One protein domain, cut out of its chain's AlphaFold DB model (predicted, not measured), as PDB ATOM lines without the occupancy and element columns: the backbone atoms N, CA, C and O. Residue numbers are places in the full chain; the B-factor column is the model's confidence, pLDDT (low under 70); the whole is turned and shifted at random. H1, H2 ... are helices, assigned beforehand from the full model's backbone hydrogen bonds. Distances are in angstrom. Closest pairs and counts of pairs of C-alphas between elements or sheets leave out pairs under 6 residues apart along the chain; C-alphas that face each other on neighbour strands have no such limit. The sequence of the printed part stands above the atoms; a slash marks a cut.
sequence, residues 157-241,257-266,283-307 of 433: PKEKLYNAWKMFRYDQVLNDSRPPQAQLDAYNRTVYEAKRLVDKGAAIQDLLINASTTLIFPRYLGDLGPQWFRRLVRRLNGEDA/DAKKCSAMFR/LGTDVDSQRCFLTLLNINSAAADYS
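AT A GLANCE: This is residues 157 to 241, 257 to 266 and 283 to 307 of the 433 residues of an uncharacterized protein of Variovorax sp. BT01 (UniProt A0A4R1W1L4). This is a long, thin all-helix model with one long helix, H2, as its spine: H1 folds back along the first part of H2 as a helical hairpin, and a small separate head, the helical hairpin of H3 and H4, lies beyond its far end. H5, H6 and H7 gather beside the spine, with H7 packed on H2 and H6 joining H7 to H5, while residues 206 to 212 of H2 form a bare neck toward the head. The printed part has 120 residues with seven named helices, H1 to H7 in order along the chain, and no named strand. It is extended, with a radius of gyration of the C-alphas of 22.5 A, and its C-alphas span 75 by 29 by 22 A along the three main axes, the outline of a rod.

IN THESE COORDINATES: Begin with the longest helix, H2, residues 181 to 212: find C-alpha 181 at (239.958, 255.630, 189.085), and from there the helix runs 46.0 A to C-alpha 212 at (194.239, 252.707, 193.247). Before it in the chain comes H1, residues 157 to 173, 24.7 A long, which starts with C-alpha 157 at (215.229, 252.567, 185.258). After H2 look for H3, residues 219 to 224, 9.1 A, and for H4, residues 227 to 236, 14.2 A. Past the first cut you reach H5, residues 258 to 266, 12.4 A. Past the second cut, H6 takes residues 283 to 296 over 20.7 A. The last helix is H7, residues 301 to 305, 6.3 A, which ends with C-alpha 305 at (210.690, 242.598, 189.954).

HOW THE PARTS SIT: Start at H2 and look at its residues 187 to 198, with which alone it touches H1; the closest C-alphas, those of Leu 161 and Ala 194, are 5.2 A apart. The two helices form a hairpin and run opposite ways at a shallow tilt of 33 degrees, only just short of steep. Move on to residues 198 to 202 of H2, with which alone it touches H7; the closest C-alphas are those of Ala 202 and Ala 303, 5.8 A apart. H7 and H6 touch only at the corner by their link, and only just, with 3 pairs of C-alphas within 8 A, the closest those of Leu 294 and Ser 301 at 6.0 A. With residues 289 to 295 alone, H6 touches H5: the closest C-alphas, those of Cys 261 and Cys 292, are 5.4 A apart, and the helices run opposite ways at a steep tilt of 66 degrees. H6 is close to H1 but not clearly touching, about perpendicular at 90 degrees, and the closest C-alphas, those of Trp 165 and Phe 293, are 7.0 A apart. H2 and H6 are apart. At the other end of the rod, H3 and H4 form a hairpin: they touch, closest at the C-alphas of Gly 222 and Arg 230, 4.8 A apart, and run opposite ways at a shallow tilt of 11 degrees. H3 and H4 are each apart from H1, H2, H5, H6 and H7. Every backbone O i to N i+4 pair is within hydrogen-bond range in H1, H2, H3, H4, H5 and H7, and 9 of 10 are in H6.

THE WHOLE: The two C-alphas farthest apart in the domain are those of Ser 177 and Pro 226, at 74.7 A. Residues 173 to 178, of which 173 belongs to H1, stand free, and so do residues 206 to 212 of H2. Residues 242 to 256 are not printed, and C-alphas 241 and 257 are 35.7 A apart across that cut; residues 267 to 282 are not printed either, with 20.4 A between C-alphas 266 and 283. Of the links that are printed whole, H3 to H4 and H6 to H7 are tight, H1 to H2 and H2 to H3 are short, and none is long. The mean pLDDT of the printed part is 84.7; look for values under 70 at residues 172 to 177, at residue 257 and at residues 283 to 284.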
ATOM      1  N   PRO A 157     214.564 253.102 184.067       91.62
ATOM      2  CA  PRO A 157     215.229 252.567 185.258       91.62
ATOM      3  C   PRO A 157     215.802 251.162 185.039       91.62
ATOM      4  O   PRO A 157     216.872 250.846 185.554       91.62
ATOM      5  N   LYS A 158     215.132 250.341 184.219       89.69
ATOM      6  CA  LYS A 158     215.586 248.989 183.870       89.69
ATOM      7  C   LYS A 158     216.891 249.001 183.078       89.69
ATOM      8  O   LYS A 158     217.773 248.199 183.358       89.69
ATOM      9  N   GLU A 159     217.036 249.926 182.134       91.75
ATOM     10  CA  GLU A 159     218.257 250.050 181.334       91.75
ATOM     11  C   GLU A 159     219.426 250.528 182.191       91.75
ATOM     12  O   GLU A 159     220.526 249.995 182.091       91.75
ATOM     13  N   LYS A 160     219.188 251.488 183.092       92.94
ATOM     14  CA  LYS A 160     220.216 251.964 184.029       92.94
ATOM     15  C   LYS A 160     220.648 250.882 185.013       92.94
ATOM     16  O   LYS A 160     221.844 250.727 185.247       92.94
ATOM     17  N   LEU A 161     219.699 250.107 185.537       91.00
ATOM     18  CA  LEU A 161     219.995 248.973 186.408       91.00
ATOM     19  C   LEU A 161     220.779 247.884 185.662       91.00
ATOM     20  O   LEU A 161     221.787 247.399 186.170       91.00
ATOM     21  N   TYR A 162     220.365 247.556 184.436       91.12
ATOM     22  CA  TYR A 162     221.071 246.610 183.578       91.12
ATOM     23  C   TYR A 162     222.492 247.087 183.247       91.12
ATOM     24  O   TYR A 162     223.437 246.306 183.321       91.12
ATOM     25  N   ASN A 163     222.678 248.377 182.956       91.94
ATOM     26  CA  ASN A 163     223.995 248.964 182.714       91.94
ATOM     27  C   ASN A 163     224.891 248.902 183.961       91.94
ATOM     28  O   ASN A 163     226.064 248.549 183.839       91.94
ATOM     29  N   ALA A 164     224.349 249.182 185.150       91.94
ATOM     30  CA  ALA A 164     225.081 249.064 186.412       91.94
ATOM     31  C   ALA A 164     225.497 247.608 186.696       91.94
ATOM     32  O   ALA A 164     226.653 247.345 187.032       91.94
ATOM     33  N   TRP A 165     224.586 246.652 186.487       92.12
ATOM     34  CA  TRP A 165     224.878 245.219 186.596       92.12
ATOM     35  C   TRP A 165     225.945 244.774 185.584       92.12
ATOM     36  O   TRP A 165     226.887 244.059 185.931       92.12
ATOM     37  N   LYS A 166     225.859 245.256 184.340       90.38
ATOM     38  CA  LYS A 166     226.833 244.957 183.287       90.38
ATOM     39  C   LYS A 166     228.230 245.473 183.655       90.38
ATOM     40  O   LYS A 166     229.203 244.741 183.491       90.38
ATOM     41  N   MET A 167     228.338 246.699 184.175       87.06
ATOM     42  CA  MET A 167     229.612 247.260 184.649       87.06
ATOM     43  C   MET A 167     230.192 246.463 185.822       87.06
ATOM     44  O   MET A 167     231.380 246.158 185.807       87.06
ATOM     45  N   PHE A 168     229.354 246.052 186.780       87.25
ATOM     46  CA  PHE A 168     229.771 245.201 187.901       87.25
ATOM     47  C   PHE A 168     230.368 243.868 187.427       87.25
ATOM     48  O   PHE A 168     231.403 243.428 187.928       87.25
ATOM     49  N   ARG A 169     229.747 243.240 186.421       84.00
ATOM     50  CA  ARG A 169     230.248 241.991 185.838       84.00
ATOM     51  C   ARG A 169     231.601 242.177 185.151       84.00
ATOM     52  O   ARG A 169     232.450 241.300 185.268       84.00
ATOM     53  N   TYR A 170     231.820 243.295 184.455       83.00
ATOM     54  CA  TYR A 170     233.116 243.578 183.829       83.00
ATOM     55  C   TYR A 170     234.220 243.869 184.848       83.00
ATOM     56  O   TYR A 170     235.339 243.409 184.646       83.00
ATOM     57  N   ASP A 171     233.916 244.571 185.940       75.75
ATOM     58  CA  ASP A 171     234.893 244.867 186.996       75.75
ATOM     59  C   ASP A 171     235.412 243.578 187.657       75.75
ATOM     60  O   ASP A 171     236.616 243.393 187.819       75.75
ATOM     61  N   GLN A 172     234.524 242.606 187.905       69.81
ATOM     62  CA  GLN A 172     234.930 241.285 188.407       69.81
ATOM     63  C   GLN A 172     235.828 240.502 187.441       69.81
ATOM     64  O   GLN A 172     236.631 239.684 187.886       69.81
ATOM     65  N   VAL A 173     235.699 240.724 186.132       60.62
ATOM     66  CA  VAL A 173     236.525 240.049 185.118       60.62
ATOM     67  C   VAL A 173     237.906 240.706 184.992       60.62
ATOM     68  O   VAL A 173     238.864 240.039 184.619       60.62
ATOM     69  N   LEU A 174     238.045 241.989 185.343       58.59
ATOM     70  CA  LEU A 174     239.299 242.751 185.244       58.59
ATOM     71  C   LEU A 174     240.178 242.676 186.509       58.59
ATOM     72  O   LEU A 174     241.148 243.424 186.629       58.59
ATOM     73  N   ASN A 175     239.874 241.753 187.425       60.22
ATOM     74  CA  ASN A 175     240.428 241.640 188.784       60.22
ATOM     75  C   ASN A 175     241.967 241.466 188.880       60.22
ATOM     76  O   ASN A 175     242.513 241.450 189.980       60.22
ATOM     77  N   ASP A 176     242.679 241.373 187.754       61.94
ATOM     78  CA  ASP A 176     244.139 241.235 187.701       61.94
ATOM     79  C   ASP A 176     244.902 242.570 187.617       61.94
ATOM     80  O   ASP A 176     246.129 242.595 187.725       61.94
ATOM     81  N   SER A 177     244.235 243.719 187.452       65.44
ATOM     82  CA  SER A 177     244.903 245.031 187.458       65.44
ATOM     83  C   SER A 177     243.951 246.134 187.904       65.44
ATOM     84  O   SER A 177     242.874 246.287 187.343       65.44
ATOM     85  N   ARG A 178     244.351 246.916 188.919       75.56
ATOM     86  CA  ARG A 178     243.543 248.003 189.505       75.56
ATOM     87  C   ARG A 178     242.881 248.846 188.398       75.56
ATOM     88  O   ARG A 178     243.622 249.447 187.614       75.56
ATOM     89  N   PRO A 179     241.539 248.915 188.326       77.00
ATOM     90  CA  PRO A 179     240.872 249.689 187.294       77.00
ATOM     91  C   PRO A 179     241.252 251.176 187.420       77.00
ATOM     92  O   PRO A 179     241.497 251.665 188.531       77.00
ATOM     93  N   PRO A 180     241.317 251.924 186.306       85.12
ATOM     94  CA  PRO A 180     241.500 253.370 186.340       85.12
ATOM     95  C   PRO A 180     240.454 254.026 187.254       85.12
ATOM     96  O   PRO A 180     239.269 253.724 187.134       85.12
ATOM     97  N   GLN A 181     240.862 254.958 188.127       87.25
ATOM     98  CA  GLN A 181     239.958 255.630 189.085       87.25
ATOM     99  C   GLN A 181     238.695 256.205 188.418       87.25
ATOM    100  O   GLN A 181     237.597 256.060 188.944       87.25
ATOM    101  N   ALA A 182     238.829 256.749 187.205       88.06
ATOM    102  CA  ALA A 182     237.705 257.265 186.426       88.06
ATOM    103  C   ALA A 182     236.612 256.217 186.124       88.06
ATOM    104  O   ALA A 182     235.435 256.565 186.049       88.06
ATOM    105  N   GLN A 183     236.972 254.939 185.953       87.00
ATOM    106  CA  GLN A 183     235.996 253.865 185.738       87.00
ATOM    107  C   GLN A 183     235.259 253.513 187.031       87.00
ATOM    108  O   GLN A 183     234.045 253.319 187.001       87.00
ATOM    109  N   LEU A 184     235.967 253.504 188.165       86.25
ATOM    110  CA  LEU A 184     235.365 253.276 189.478       86.25
ATOM    111  C   LEU A 184     234.366 254.387 189.839       86.25
ATOM    112  O   LEU A 184     233.270 254.105 190.319       86.25
ATOM    113  N   ASP A 185     234.702 255.644 189.545       91.06
ATOM    114  CA  ASP A 185     233.805 256.783 189.767       91.06
ATOM    115  C   ASP A 185     232.555 256.707 188.879       91.06
ATOM    116  O   ASP A 185     231.435 256.940 189.346       91.06
ATOM    117  N   ALA A 186     232.719 256.328 187.606       91.31
ATOM    118  CA  ALA A 186     231.601 256.112 186.691       91.31
ATOM    119  C   ALA A 186     230.686 254.968 187.166       91.31
ATOM    120  O   ALA A 186     229.459 255.105 187.147       91.31
ATOM    121  N   TYR A 187     231.270 253.870 187.651       90.25
ATOM    122  CA  TYR A 187     230.529 252.760 188.241       90.25
ATOM    123  C   TYR A 187     229.735 253.205 189.475       90.25
ATOM    124  O   TYR A 187     228.515 253.059 189.504       90.25
ATOM    125  N   ASN A 188     230.382 253.847 190.450       91.62
ATOM    126  CA  ASN A 188     229.717 254.322 191.666       91.62
ATOM    127  C   ASN A 188     228.559 255.278 191.354       91.62
ATOM    128  O   ASN A 188     227.495 255.195 191.971       91.62
ATOM    129  N   ARG A 189     228.728 256.150 190.353       94.81
ATOM    130  CA  ARG A 189     227.663 257.041 189.887       94.81
ATOM    131  C   ARG A 189     226.481 256.270 189.299       94.81
ATOM    132  O   ARG A 189     225.345 256.553 189.669       94.81
ATOM    133  N   THR A 190     226.723 255.303 188.412       92.88
ATOM    134  CA  THR A 190     225.635 254.505 187.811       92.88
ATOM    135  C   THR A 190     224.900 253.660 188.846       92.88
ATOM    136  O   THR A 190     223.672 253.600 188.813       92.88
ATOM    137  N   VAL A 191     225.615 253.084 189.814       91.12
ATOM    138  CA  VAL A 191     225.021 252.354 190.942       91.12
ATOM    139  C   VAL A 191     224.160 253.272 191.803       91.12
ATOM    140  O   VAL A 191     223.029 252.917 192.133       91.12
ATOM    141  N   TYR A 192     224.656 254.464 192.141       94.12
ATOM    142  CA  TYR A 192     223.895 255.438 192.920       94.12
ATOM    143  C   TYR A 192     222.631 255.900 192.182       94.12
ATOM    144  O   TYR A 192     221.549 255.950 192.768       94.12
ATOM    145  N   GLU A 193     222.742 256.195 190.884       94.56
ATOM    146  CA  GLU A 193     221.601 256.570 190.045       94.56
ATOM    147  C   GLU A 193     220.573 255.433 189.937       94.56
ATOM    148  O   GLU A 193     219.374 255.688 190.070       94.56
ATOM    149  N   ALA A 194     221.022 254.187 189.753       91.19
ATOM    150  CA  ALA A 194     220.150 253.015 189.715       91.19
ATOM    151  C   ALA A 194     219.438 252.800 191.057       91.19
ATOM    152  O   ALA A 194     218.220 252.642 191.081       91.19
ATOM    153  N   LYS A 195     220.163 252.878 192.180       92.19
ATOM    154  CA  LYS A 195     219.585 252.753 193.524       92.19
ATOM    155  C   LYS A 195     218.523 253.819 193.782       92.19
ATOM    156  O   LYS A 195     217.396 253.483 194.133       92.19
ATOM    157  N   ARG A 196     218.840 255.086 193.500       94.62
ATOM    158  CA  ARG A 196     217.893 256.206 193.625       94.62
ATOM    159  C   ARG A 196     216.617 255.967 192.816       94.62
ATOM    160  O   ARG A 196     215.532 256.319 193.267       94.62
ATOM    161  N   LEU A 197     216.739 255.405 191.614       92.56
ATOM    162  CA  LEU A 197     215.596 255.099 190.758       92.56
ATOM    163  C   LEU A 197     214.748 253.945 191.278       92.56
ATOM    164  O   LEU A 197     213.528 254.008 191.147       92.56
ATOM    165  N   VAL A 198     215.357 252.916 191.870       90.94
ATOM    166  CA  VAL A 198     214.598 251.827 192.496       90.94
ATOM    167  C   VAL A 198     213.871 252.327 193.743       90.94
ATOM    168  O   VAL A 198     212.672 252.090 193.869       90.94
ATOM    169  N   ASP A 199     214.541 253.106 194.595       91.12
ATOM    170  CA  ASP A 199     213.925 253.710 195.785       91.12
ATOM    171  C   ASP A 199     212.763 254.647 195.395       91.12
ATOM    172  O   ASP A 199     211.676 254.587 195.974       91.12
ATOM    173  N   LYS A 200     212.950 255.465 194.345       93.81
ATOM    174  CA  LYS A 200     211.884 256.295 193.758       93.81
ATOM    175  C   LYS A 200     210.735 255.437 193.217       93.81
ATOM    176  O   LYS A 200     209.576 255.789 193.414       93.81
ATOM    177  N   GLY A 201     211.040 254.317 192.564       91.44
ATOM    178  CA  GLY A 201     210.047 253.373 192.048       91.44
ATOM    179  C   GLY A 201     209.176 252.774 193.152       91.44
ATOM    180  O   GLY A 201     207.955 252.756 193.012       91.44
ATOM    181  N   ALA A 202     209.780 252.376 194.276       90.25
ATOM    182  CA  ALA A 202     209.060 251.873 195.446       90.25
ATOM    183  C   ALA A 202     208.126 252.940 196.050       90.25
ATOM    184  O   ALA A 202     206.951 252.673 196.290       90.25
ATOM    185  N   ALA A 203     208.601 254.180 196.201       91.75
ATOM    186  CA  ALA A 203     207.764 255.280 196.685       91.75
ATOM    187  C   ALA A 203     206.581 255.582 195.740       91.75
ATOM    188  O   ALA A 203     205.456 255.809 196.187       91.75
ATOM    189  N   ILE A 204     206.808 255.555 194.421       91.94
ATOM    190  CA  ILE A 204     205.746 255.727 193.416       91.94
ATOM    191  C   ILE A 204     204.752 254.567 193.463       91.94
ATOM    192  O   ILE A 204     203.551 254.779 193.301       91.94
ATOM    193  N   GLN A 205     205.228 253.346 193.690       89.69
ATOM    194  CA  GLN A 205     204.372 252.178 193.842       89.69
ATOM    195  C   GLN A 205     203.436 252.338 195.043       89.69
ATOM    196  O   GLN A 205     202.235 252.127 194.886       89.69
ATOM    197  N   ASP A 206     203.937 252.787 196.191       90.19
ATOM    198  CA  ASP A 206     203.098 253.066 197.362       90.19
ATOM    199  C   ASP A 206     202.055 254.153 197.067       90.19
ATOM    200  O   ASP A 206     200.886 254.028 197.445       90.19
ATOM    201  N   LEU A 207     202.436 255.203 196.329       90.88
ATOM    202  CA  LEU A 207     201.497 256.233 195.871       90.88
ATOM    203  C   LEU A 207     200.423 255.660 194.934       90.88
ATOM    204  O   LEU A 207     199.246 255.980 195.099       90.88
ATOM    205  N   LEU A 208     200.798 254.801 193.982       89.81
ATOM    206  CA  LEU A 208     199.874 254.155 193.048       89.81
ATOM    207  C   LEU A 208     198.935 253.178 193.754       89.81
ATOM    208  O   LEU A 208     197.745 253.174 193.457       89.81
ATOM    209  N   ILE A 209     199.434 252.377 194.696       88.06
ATOM    210  CA  ILE A 209     198.616 251.447 195.482       88.06
ATOM    211  C   ILE A 209     197.590 252.244 196.286       88.06
ATOM    212  O   ILE A 209     196.389 251.993 196.159       88.06
ATOM    213  N   ASN A 210     198.033 253.273 197.010       88.81
ATOM    214  CA  ASN A 210     197.139 254.144 197.766       88.81
ATOM    215  C   ASN A 210     196.107 254.834 196.857       88.81
ATOM    216  O   ASN A 210     194.916 254.826 197.168       88.81
ATOM    217  N   ALA A 211     196.522 255.354 195.698       87.88
ATOM    218  CA  ALA A 211     195.627 255.994 194.732       87.88
ATOM    219  C   ALA A 211     194.663 255.011 194.039       87.88
ATOM    220  O   ALA A 211     193.559 255.405 193.646       87.88
ATOM    221  N   SER A 212     195.054 253.743 193.887       85.12
ATOM    222  CA  SER A 212     194.239 252.707 193.247       85.12
ATOM    223  C   SER A 212     193.057 252.278 194.114       85.12
ATOM    224  O   SER A 212     191.998 251.953 193.575       85.12
ATOM    225  N   THR A 213     193.185 252.360 195.444       85.44
ATOM    226  CA  THR A 213     192.072 252.059 196.350       85.44
ATOM    227  C   THR A 213     190.925 253.045 196.111       85.44
ATOM    228  O   THR A 213     191.051 254.266 196.239       85.44
ATOM    229  N   THR A 214     189.790 252.543 195.630       75.56
ATOM    230  CA  THR A 214     188.600 253.350 195.344       75.56
ATOM    231  C   THR A 214     187.837 253.605 196.631       75.56
ATOM    232  O   THR A 214     186.971 252.824 197.013       75.56
ATOM    233  N   LEU A 215     188.134 254.720 197.291       83.81
ATOM    234  CA  LEU A 215     187.279 255.239 198.350       83.81
ATOM    235  C   LEU A 215     186.083 255.937 197.693       83.81
ATOM    236  O   LEU A 215     186.204 257.048 197.176       83.81
ATOM    237  N   ILE A 216     184.929 255.267 197.677       82.69
ATOM    238  CA  ILE A 216     183.673 255.875 197.215       82.69
ATOM    239  C   ILE A 216     183.256 256.958 198.212       82.69
ATOM    240  O   ILE A 216     182.823 258.039 197.816       82.69
ATOM    241  N   PHE A 217     183.441 256.684 199.505       84.81
ATOM    242  CA  PHE A 217     183.148 257.622 200.581       84.81
ATOM    243  C   PHE A 217     184.401 257.987 201.381       84.81
ATOM    244  O   PHE A 217     185.241 257.117 201.643       84.81
ATOM    245  N   PRO A 218     184.501 259.247 201.842       85.69
ATOM    246  CA  PRO A 218     185.533 259.655 202.778       85.69
ATOM    247  C   PRO A 218     185.542 258.788 204.041       85.69
ATOM    248  O   PRO A 218     184.490 258.532 204.627       85.69
ATOM    249  N   ARG A 219     186.731 258.401 204.522       85.31
ATOM    250  CA  ARG A 219     186.873 257.582 205.743       85.31
ATOM    251  C   ARG A 219     186.205 258.213 206.970       85.31
ATOM    252  O   ARG A 219     185.541 257.511 207.724       85.31
ATOM    253  N   TYR A 220     186.264 259.542 207.105       85.81
ATOM    254  CA  TYR A 220     185.650 260.258 208.232       85.81
ATOM    255  C   TYR A 220     184.123 260.083 208.314       85.81
ATOM    256  O   TYR A 220     183.550 260.136 209.403       85.81
ATOM    257  N   LEU A 221     183.446 259.854 207.180       83.19
ATOM    258  CA  LEU A 221     182.007 259.570 207.152       83.19
ATOM    259  C   LEU A 221     181.691 258.174 207.700       83.19
ATOM    260  O   LEU A 221     180.611 257.968 208.256       83.19
ATOM    261  N   GLY A 222     182.637 257.240 207.581       84.94
ATOM    262  CA  GLY A 222     182.593 255.972 208.292       84.94
ATOM    263  C   GLY A 222     182.562 256.225 209.796       84.94
ATOM    264  O   GLY A 222     181.593 255.876 210.457       84.94
ATOM    265  N   ASP A 223     183.553 256.915 210.344       90.38
ATOM    266  CA  ASP A 223     183.701 257.006 211.803       90.38
ATOM    267  C   ASP A 223     182.564 257.771 212.500       90.38
ATOM    268  O   ASP A 223     182.101 257.363 213.569       90.38
ATOM    269  N   LEU A 224     182.054 258.832 211.868       91.00
ATOM    270  CA  LEU A 224     181.010 259.696 212.435       91.00
ATOM    271  C   LEU A 224     179.582 259.147 212.258       91.00
ATOM    272  O   LEU A 224     178.655 259.593 212.936       91.00
ATOM    273  N   GLY A 225     179.373 258.188 211.352       88.00
ATOM    274  CA  GLY A 225     178.039 257.715 210.988       88.00
ATOM    275  C   GLY A 225     177.400 256.739 211.992       88.00
ATOM    276  O   GLY A 225     178.093 256.066 212.772       88.00
ATOM    277  N   PRO A 226     176.062 256.575 211.950       94.00
ATOM    278  CA  PRO A 226     175.383 255.484 212.646       94.00
ATOM    279  C   PRO A 226     175.895 254.115 212.157       94.00
ATOM    280  O   PRO A 226     176.373 253.977 211.031       94.00
ATOM    281  N   GLN A 227     175.794 253.070 212.988       94.19
ATOM    282  CA  GLN A 227     176.429 251.769 212.701       94.19
ATOM    283  C   GLN A 227     176.008 251.123 211.370       94.19
ATOM    284  O   GLN A 227     176.798 250.402 210.758       94.19
ATOM    285  N   TRP A 228     174.768 251.340 210.925       94.25
ATOM    286  CA  TRP A 228     174.296 250.825 209.639       94.25
ATOM    287  C   TRP A 228     175.013 251.513 208.468       94.25
ATOM    288  O   TRP A 228     175.397 250.849 207.509       94.25
ATOM    289  N   PHE A 229     175.268 252.819 208.585       89.31
ATOM    290  CA  PHE A 229     175.978 253.608 207.585       89.31
ATOM    291  C   PHE A 229     177.462 253.239 207.555       89.31
ATOM    292  O   PHE A 229     178.022 253.058 206.483       89.31
ATOM    293  N   ARG A 230     178.068 252.978 208.721       91.94
ATOM    294  CA  ARG A 230     179.423 252.410 208.823       91.94
ATOM    295  C   ARG A 230     179.591 251.120 208.034       91.94
ATOM    296  O   ARG A 230     180.546 250.983 207.281       91.94
ATOM    297  N   ARG A 231     178.664 250.176 208.209       91.62
ATOM    298  CA  ARG A 231     178.677 248.905 207.471       91.62
ATOM    299  C   ARG A 231     178.482 249.126 205.974       91.62
ATOM    300  O   ARG A 231     179.150 248.484 205.176       91.62
ATOM    301  N   LEU A 232     177.599 250.046 205.590       89.75
ATOM    302  CA  LEU A 232     177.396 250.390 204.185       89.75
ATOM    303  C   LEU A 232     178.669 250.981 203.562       89.75
ATOM    304  O   LEU A 232     179.088 250.519 202.509       89.75
ATOM    305  N   VAL A 233     179.307 251.945 204.231       88.88
ATOM    306  CA  VAL A 233     180.553 252.575 203.772       88.88
ATOM    307  C   VAL A 233     181.677 251.547 203.648       88.88
ATOM    308  O   VAL A 233     182.333 251.512 202.611       88.88
ATOM    309  N   ARG A 234     181.856 250.659 204.635       88.88
ATOM    310  CA  ARG A 234     182.870 249.591 204.574       88.88
ATOM    311  C   ARG A 234     182.641 248.619 203.423       88.88
ATOM    312  O   ARG A 234     183.577 248.310 202.691       88.88
ATOM    313  N   ARG A 235     181.392 248.205 203.192       89.75
ATOM    314  CA  ARG A 235     181.035 247.367 202.036       89.75
ATOM    315  C   ARG A 235     181.282 248.069 200.708       89.75
ATOM    316  O   ARG A 235     181.807 247.450 199.793       89.75
ATOM    317  N   LEU A 236     180.911 249.344 200.599       85.94
ATOM    318  CA  LEU A 236     181.072 250.119 199.366       85.94
ATOM    319  C   LEU A 236     182.542 250.442 199.067       85.94
ATOM    320  O   LEU A 236     182.932 250.433 197.906       85.94
ATOM    321  N   ASN A 237     183.362 250.658 200.094       87.88
ATOM    322  CA  ASN A 237     184.809 250.833 199.950       87.88
ATOM    323  C   ASN A 237     185.564 249.498 199.781       87.88
ATOM    324  O   ASN A 237     186.776 249.513 199.591       87.88
ATOM    325  N   GLY A 238     184.873 248.353 199.845       85.44
ATOM    326  CA  GLY A 238     185.483 247.029 199.710       85.44
ATOM    327  C   GLY A 238     186.303 246.569 200.920       85.44
ATOM    328  O   GLY A 238     187.017 245.581 200.808       85.44
ATOM    329  N   GLU A 239     186.195 247.238 202.073       85.88
ATOM    330  CA  GLU A 239     186.920 246.876 203.307       85.88
ATOM    331  C   GLU A 239     186.400 245.573 203.930       85.88
ATOM    332  O   GLU A 239     187.147 244.861 204.588       85.88
ATOM    333  N   ASP A 240     185.126 245.241 203.700       82.88
ATOM    334  CA  ASP A 240     184.525 243.983 204.163       82.88
ATOM    335  C   ASP A 240     184.734 242.824 203.163       82.88
ATOM    336  O   ASP A 240     184.179 241.738 203.360       82.88
ATOM    337  N   ALA A 241     185.480 243.030 202.066       75.00
ATOM    338  CA  ALA A 241     185.884 241.902 201.234       75.00
ATOM    339  C   ALA A 241     186.682 240.950 202.136       75.00
ATOM    340  O   ALA A 241     187.605 241.419 202.806       75.00
ATOM    341  N   ASP A 257     219.404 232.695 200.109       68.56
ATOM    342  CA  ASP A 257     220.435 232.779 201.131       68.56
ATOM    343  C   ASP A 257     221.585 233.670 200.636       68.56
ATOM    344  O   ASP A 257     222.212 233.361 199.617       68.56
ATOM    345  N   ALA A 258     221.926 234.747 201.352       73.88
ATOM    346  CA  ALA A 258     223.099 235.575 201.029       73.88
ATOM    347  C   ALA A 258     224.367 234.707 200.848       73.88
ATOM    348  O   ALA A 258     225.274 235.026 200.071       73.88
ATOM    349  N   LYS A 259     224.386 233.537 201.506       80.31
ATOM    350  CA  LYS A 259     225.355 232.458 201.301       80.31
ATOM    351  C   LYS A 259     225.381 231.936 199.860       80.31
ATOM    352  O   LYS A 259     226.475 231.855 199.304       80.31
ATOM    353  N   LYS A 260     224.230 231.629 199.249       84.06
ATOM    354  CA  LYS A 260     224.096 231.155 197.859       84.06
ATOM    355  C   LYS A 260     224.617 232.195 196.869       84.06
ATOM    356  O   LYS A 260     225.436 231.846 196.022       84.06
ATOM    357  N   CYS A 261     224.263 233.470 197.047       82.75
ATOM    358  CA  CYS A 261     224.815 234.554 196.229       82.75
ATOM    359  C   CYS A 261     226.341 234.668 196.384       82.75
ATOM    360  O   CYS A 261     227.067 234.703 195.393       82.75
ATOM    361  N   SER A 262     226.861 234.626 197.618       79.94
ATOM    362  CA  SER A 262     228.313 234.689 197.860       79.94
ATOM    363  C   SER A 262     229.087 233.480 197.309       79.94
ATOM    364  O   SER A 262     230.256 233.611 196.942       79.94
ATOM    365  N   ALA A 263     228.461 232.300 197.266       82.50
ATOM    366  CA  ALA A 263     229.046 231.081 196.718       82.50
ATOM    367  C   ALA A 263     229.090 231.128 195.185       82.50
ATOM    368  O   ALA A 263     230.103 230.759 194.595       82.50
ATOM    369  N   MET A 264     228.033 231.652 194.556       78.38
ATOM    370  CA  MET A 264     227.951 231.822 193.104       78.38
ATOM    371  C   MET A 264     229.072 232.737 192.584       78.38
ATOM    372  O   MET A 264     229.780 232.367 191.649       78.38
ATOM    373  N   PHE A 265     229.329 233.865 193.260       72.94
ATOM    374  CA  PHE A 265     230.438 234.762 192.905       72.94
ATOM    375  C   PHE A 265     231.822 234.151 193.167       72.94
ATOM    376  O   PHE A 265     232.733 234.307 192.355       72.94
ATOM    377  N   ARG A 266     231.996 233.412 194.274       74.44
ATOM    378  CA  ARG A 266     233.273 232.739 194.575       74.44
ATOM    379  C   ARG A 266     233.631 231.664 193.551       74.44
ATOM    380  O   ARG A 266     234.807 231.526 193.226       74.44
ATOM    381  N   LEU A 283     219.061 231.360 180.228       58.75
ATOM    382  CA  LEU A 283     218.357 232.570 180.683       58.75
ATOM    383  C   LEU A 283     218.062 232.561 182.194       58.75
ATOM    384  O   LEU A 283     217.933 233.630 182.790       58.75
ATOM    385  N   GLY A 284     217.972 231.382 182.822       64.56
ATOM    386  CA  GLY A 284     217.755 231.254 184.264       64.56
ATOM    387  C   GLY A 284     218.905 231.809 185.110       64.56
ATOM    388  O   GLY A 284     218.669 232.415 186.152       64.56
ATOM    389  N   THR A 285     220.149 231.682 184.638       70.81
ATOM    390  CA  THR A 285     221.337 232.144 185.381       70.81
ATOM    391  C   THR A 285     221.452 233.668 185.433       70.81
ATOM    392  O   THR A 285     221.993 234.214 186.398       70.81
ATOM    393  N   ASP A 286     220.904 234.370 184.436       77.75
ATOM    394  CA  ASP A 286     220.988 235.828 184.353       77.75
ATOM    395  C   ASP A 286     220.085 236.497 185.396       77.75
ATOM    396  O   ASP A 286     220.535 237.369 186.139       77.75
ATOM    397  N   VAL A 287     218.847 236.008 185.540       80.38
ATOM    398  CA  VAL A 287     217.866 236.523 186.512       80.38
ATOM    399  C   VAL A 287     218.346 236.326 187.951       80.38
ATOM    400  O   VAL A 287     218.276 237.254 188.760       80.38
ATOM    401  N   ASP A 288     218.896 235.153 188.275       83.75
ATOM    402  CA  ASP A 288     219.435 234.882 189.614       83.75
ATOM    403  C   ASP A 288     220.659 235.760 189.922       83.75
ATOM    404  O   ASP A 288     220.791 236.279 191.034       83.75
ATOM    405  N   SER A 289     221.518 236.010 188.928       84.00
ATOM    406  CA  SER A 289     222.667 236.909 189.091       84.00
ATOM    407  C   SER A 289     222.247 238.367 189.319       84.00
ATOM    408  O   SER A 289     222.847 239.062 190.144       84.00
ATOM    409  N   GLN A 290     221.190 238.825 188.641       85.56
ATOM    410  CA  GLN A 290     220.618 240.157 188.833       85.56
ATOM    411  C   GLN A 290     220.001 240.295 190.228       85.56
ATOM    412  O   GLN A 290     220.235 241.300 190.901       85.56
ATOM    413  N   ARG A 291     219.287 239.271 190.715       85.62
ATOM    414  CA  ARG A 291     218.759 239.251 192.091       85.62
ATOM    415  C   ARG A 291     219.873 239.337 193.125       85.62
ATOM    416  O   ARG A 291     219.802 240.177 194.013       85.62
ATOM    417  N   CYS A 292     220.939 238.553 192.965       87.50
ATOM    418  CA  CYS A 292     222.090 238.621 193.863       87.50
ATOM    419  C   CYS A 292     222.779 239.994 193.853       87.50
ATOM    420  O   CYS A 292     223.210 240.472 194.904       87.50
ATOM    421  N   PHE A 293     222.869 240.648 192.690       88.31
ATOM    422  CA  PHE A 293     223.388 242.013 192.584       88.31
ATOM    423  C   PHE A 293     222.514 243.023 193.342       88.31
ATOM    424  O   PHE A 293     223.037 243.856 194.081       88.31
ATOM    425  N   LEU A 294     221.189 242.916 193.228       89.44
ATOM    426  CA  LEU A 294     220.254 243.759 193.979       89.44
ATOM    427  C   LEU A 294     220.395 243.565 195.494       89.44
ATOM    428  O   LEU A 294     220.476 244.552 196.227       89.44
ATOM    429  N   THR A 295     220.519 242.317 195.957       88.62
ATOM    430  CA  THR A 295     220.767 242.007 197.374       88.62
ATOM    431  C   THR A 295     222.081 242.622 197.864       88.62
ATOM    432  O   THR A 295     222.122 243.177 198.960       88.62
ATOM    433  N   LEU A 296     223.143 242.599 197.047       87.88
ATOM    434  CA  LEU A 296     224.435 243.210 197.387       87.88
ATOM    435  C   LEU A 296     224.335 244.737 197.552       87.88
ATOM    436  O   LEU A 296     224.985 245.310 198.422       87.88
ATOM    437  N   LEU A 297     223.494 245.392 196.749       86.19
ATOM    438  CA  LEU A 297     223.230 246.833 196.843       86.19
ATOM    439  C   LEU A 297     222.273 247.217 197.987       86.19
ATOM    440  O   LEU A 297     221.989 248.409 198.182       86.19
ATOM    441  N   ASN A 298     221.797 246.225 198.749       89.50
ATOM    442  CA  ASN A 298     220.743 246.365 199.746       89.50
ATOM    443  C   ASN A 298     219.465 246.972 199.139       89.50
ATOM    444  O   ASN A 298     218.839 247.856 199.724       89.50
ATOM    445  N   ILE A 299     219.133 246.547 197.918       85.88
ATOM    446  CA  ILE A 299     217.906 246.915 197.221       85.88
ATOM    447  C   ILE A 299     216.933 245.753 197.381       85.88
ATOM    448  O   ILE A 299     217.271 244.606 197.083       85.88
ATOM    449  N   ASN A 300     215.715 246.046 197.834       83.31
ATOM    450  CA  ASN A 300     214.673 245.035 197.944       83.31
ATOM    451  C   ASN A 300     214.352 244.479 196.544       83.31
ATOM    452  O   ASN A 300     213.830 245.197 195.690       83.31
ATOM    453  N   SER A 301     214.655 243.203 196.302       80.56
ATOM    454  CA  SER A 301     214.417 242.550 195.009       80.56
ATOM    455  C   SER A 301     212.937 242.555 194.621       80.56
ATOM    456  O   SER A 301     212.626 242.614 193.434       80.56
ATOM    457  N   ALA A 302     212.025 242.582 195.602       78.94
ATOM    458  CA  ALA A 302     210.591 242.700 195.352       78.94
ATOM    459  C   ALA A 302     210.217 244.029 194.673       78.94
ATOM    460  O   ALA A 302     209.302 244.057 193.853       78.94
ATOM    461  N   ALA A 303     210.941 245.116 194.967       76.94
ATOM    462  CA  ALA A 303     210.717 246.416 194.334       76.94
ATOM    463  C   ALA A 303     211.214 246.449 192.876       76.94
ATOM    464  O   ALA A 303     210.666 247.177 192.052       76.94
ATOM    465  N   ALA A 304     212.234 245.652 192.540       76.19
ATOM    466  CA  ALA A 304     212.805 245.597 191.193       76.19
ATOM    467  C   ALA A 304     212.018 244.683 190.234       76.19
ATOM    468  O   ALA A 304     211.918 244.991 189.047       76.19
ATOM    469  N   ASP A 305     211.457 243.580 190.744       76.12
ATOM    470  CA  ASP A 305     210.690 242.598 189.954       76.12
ATOM    471  C   ASP A 305     209.208 243.003 189.780       76.12
ATOM    472  O   ASP A 305     208.450 242.372 189.039       76.12
ATOM    473  N   TYR A 306     208.760 244.071 190.454       71.06
ATOM    474  CA  TYR A 306     207.367 244.497 190.388       71.06
ATOM    475  C   TYR A 306     207.004 245.017 188.990       71.06
ATOM    476  O   TYR A 306     207.614 245.942 188.452       71.06
ATOM    477  N   SER A 307     205.960 244.429 188.401       78.19
ATOM    478  CA  SER A 307     205.377 244.892 187.145       78.19
ATOM    479  C   SER A 307     204.372 246.010 187.438       78.19
ATOM    480  O   SER A 307     203.253 245.729 187.880       78.19
TER     481      SER A 307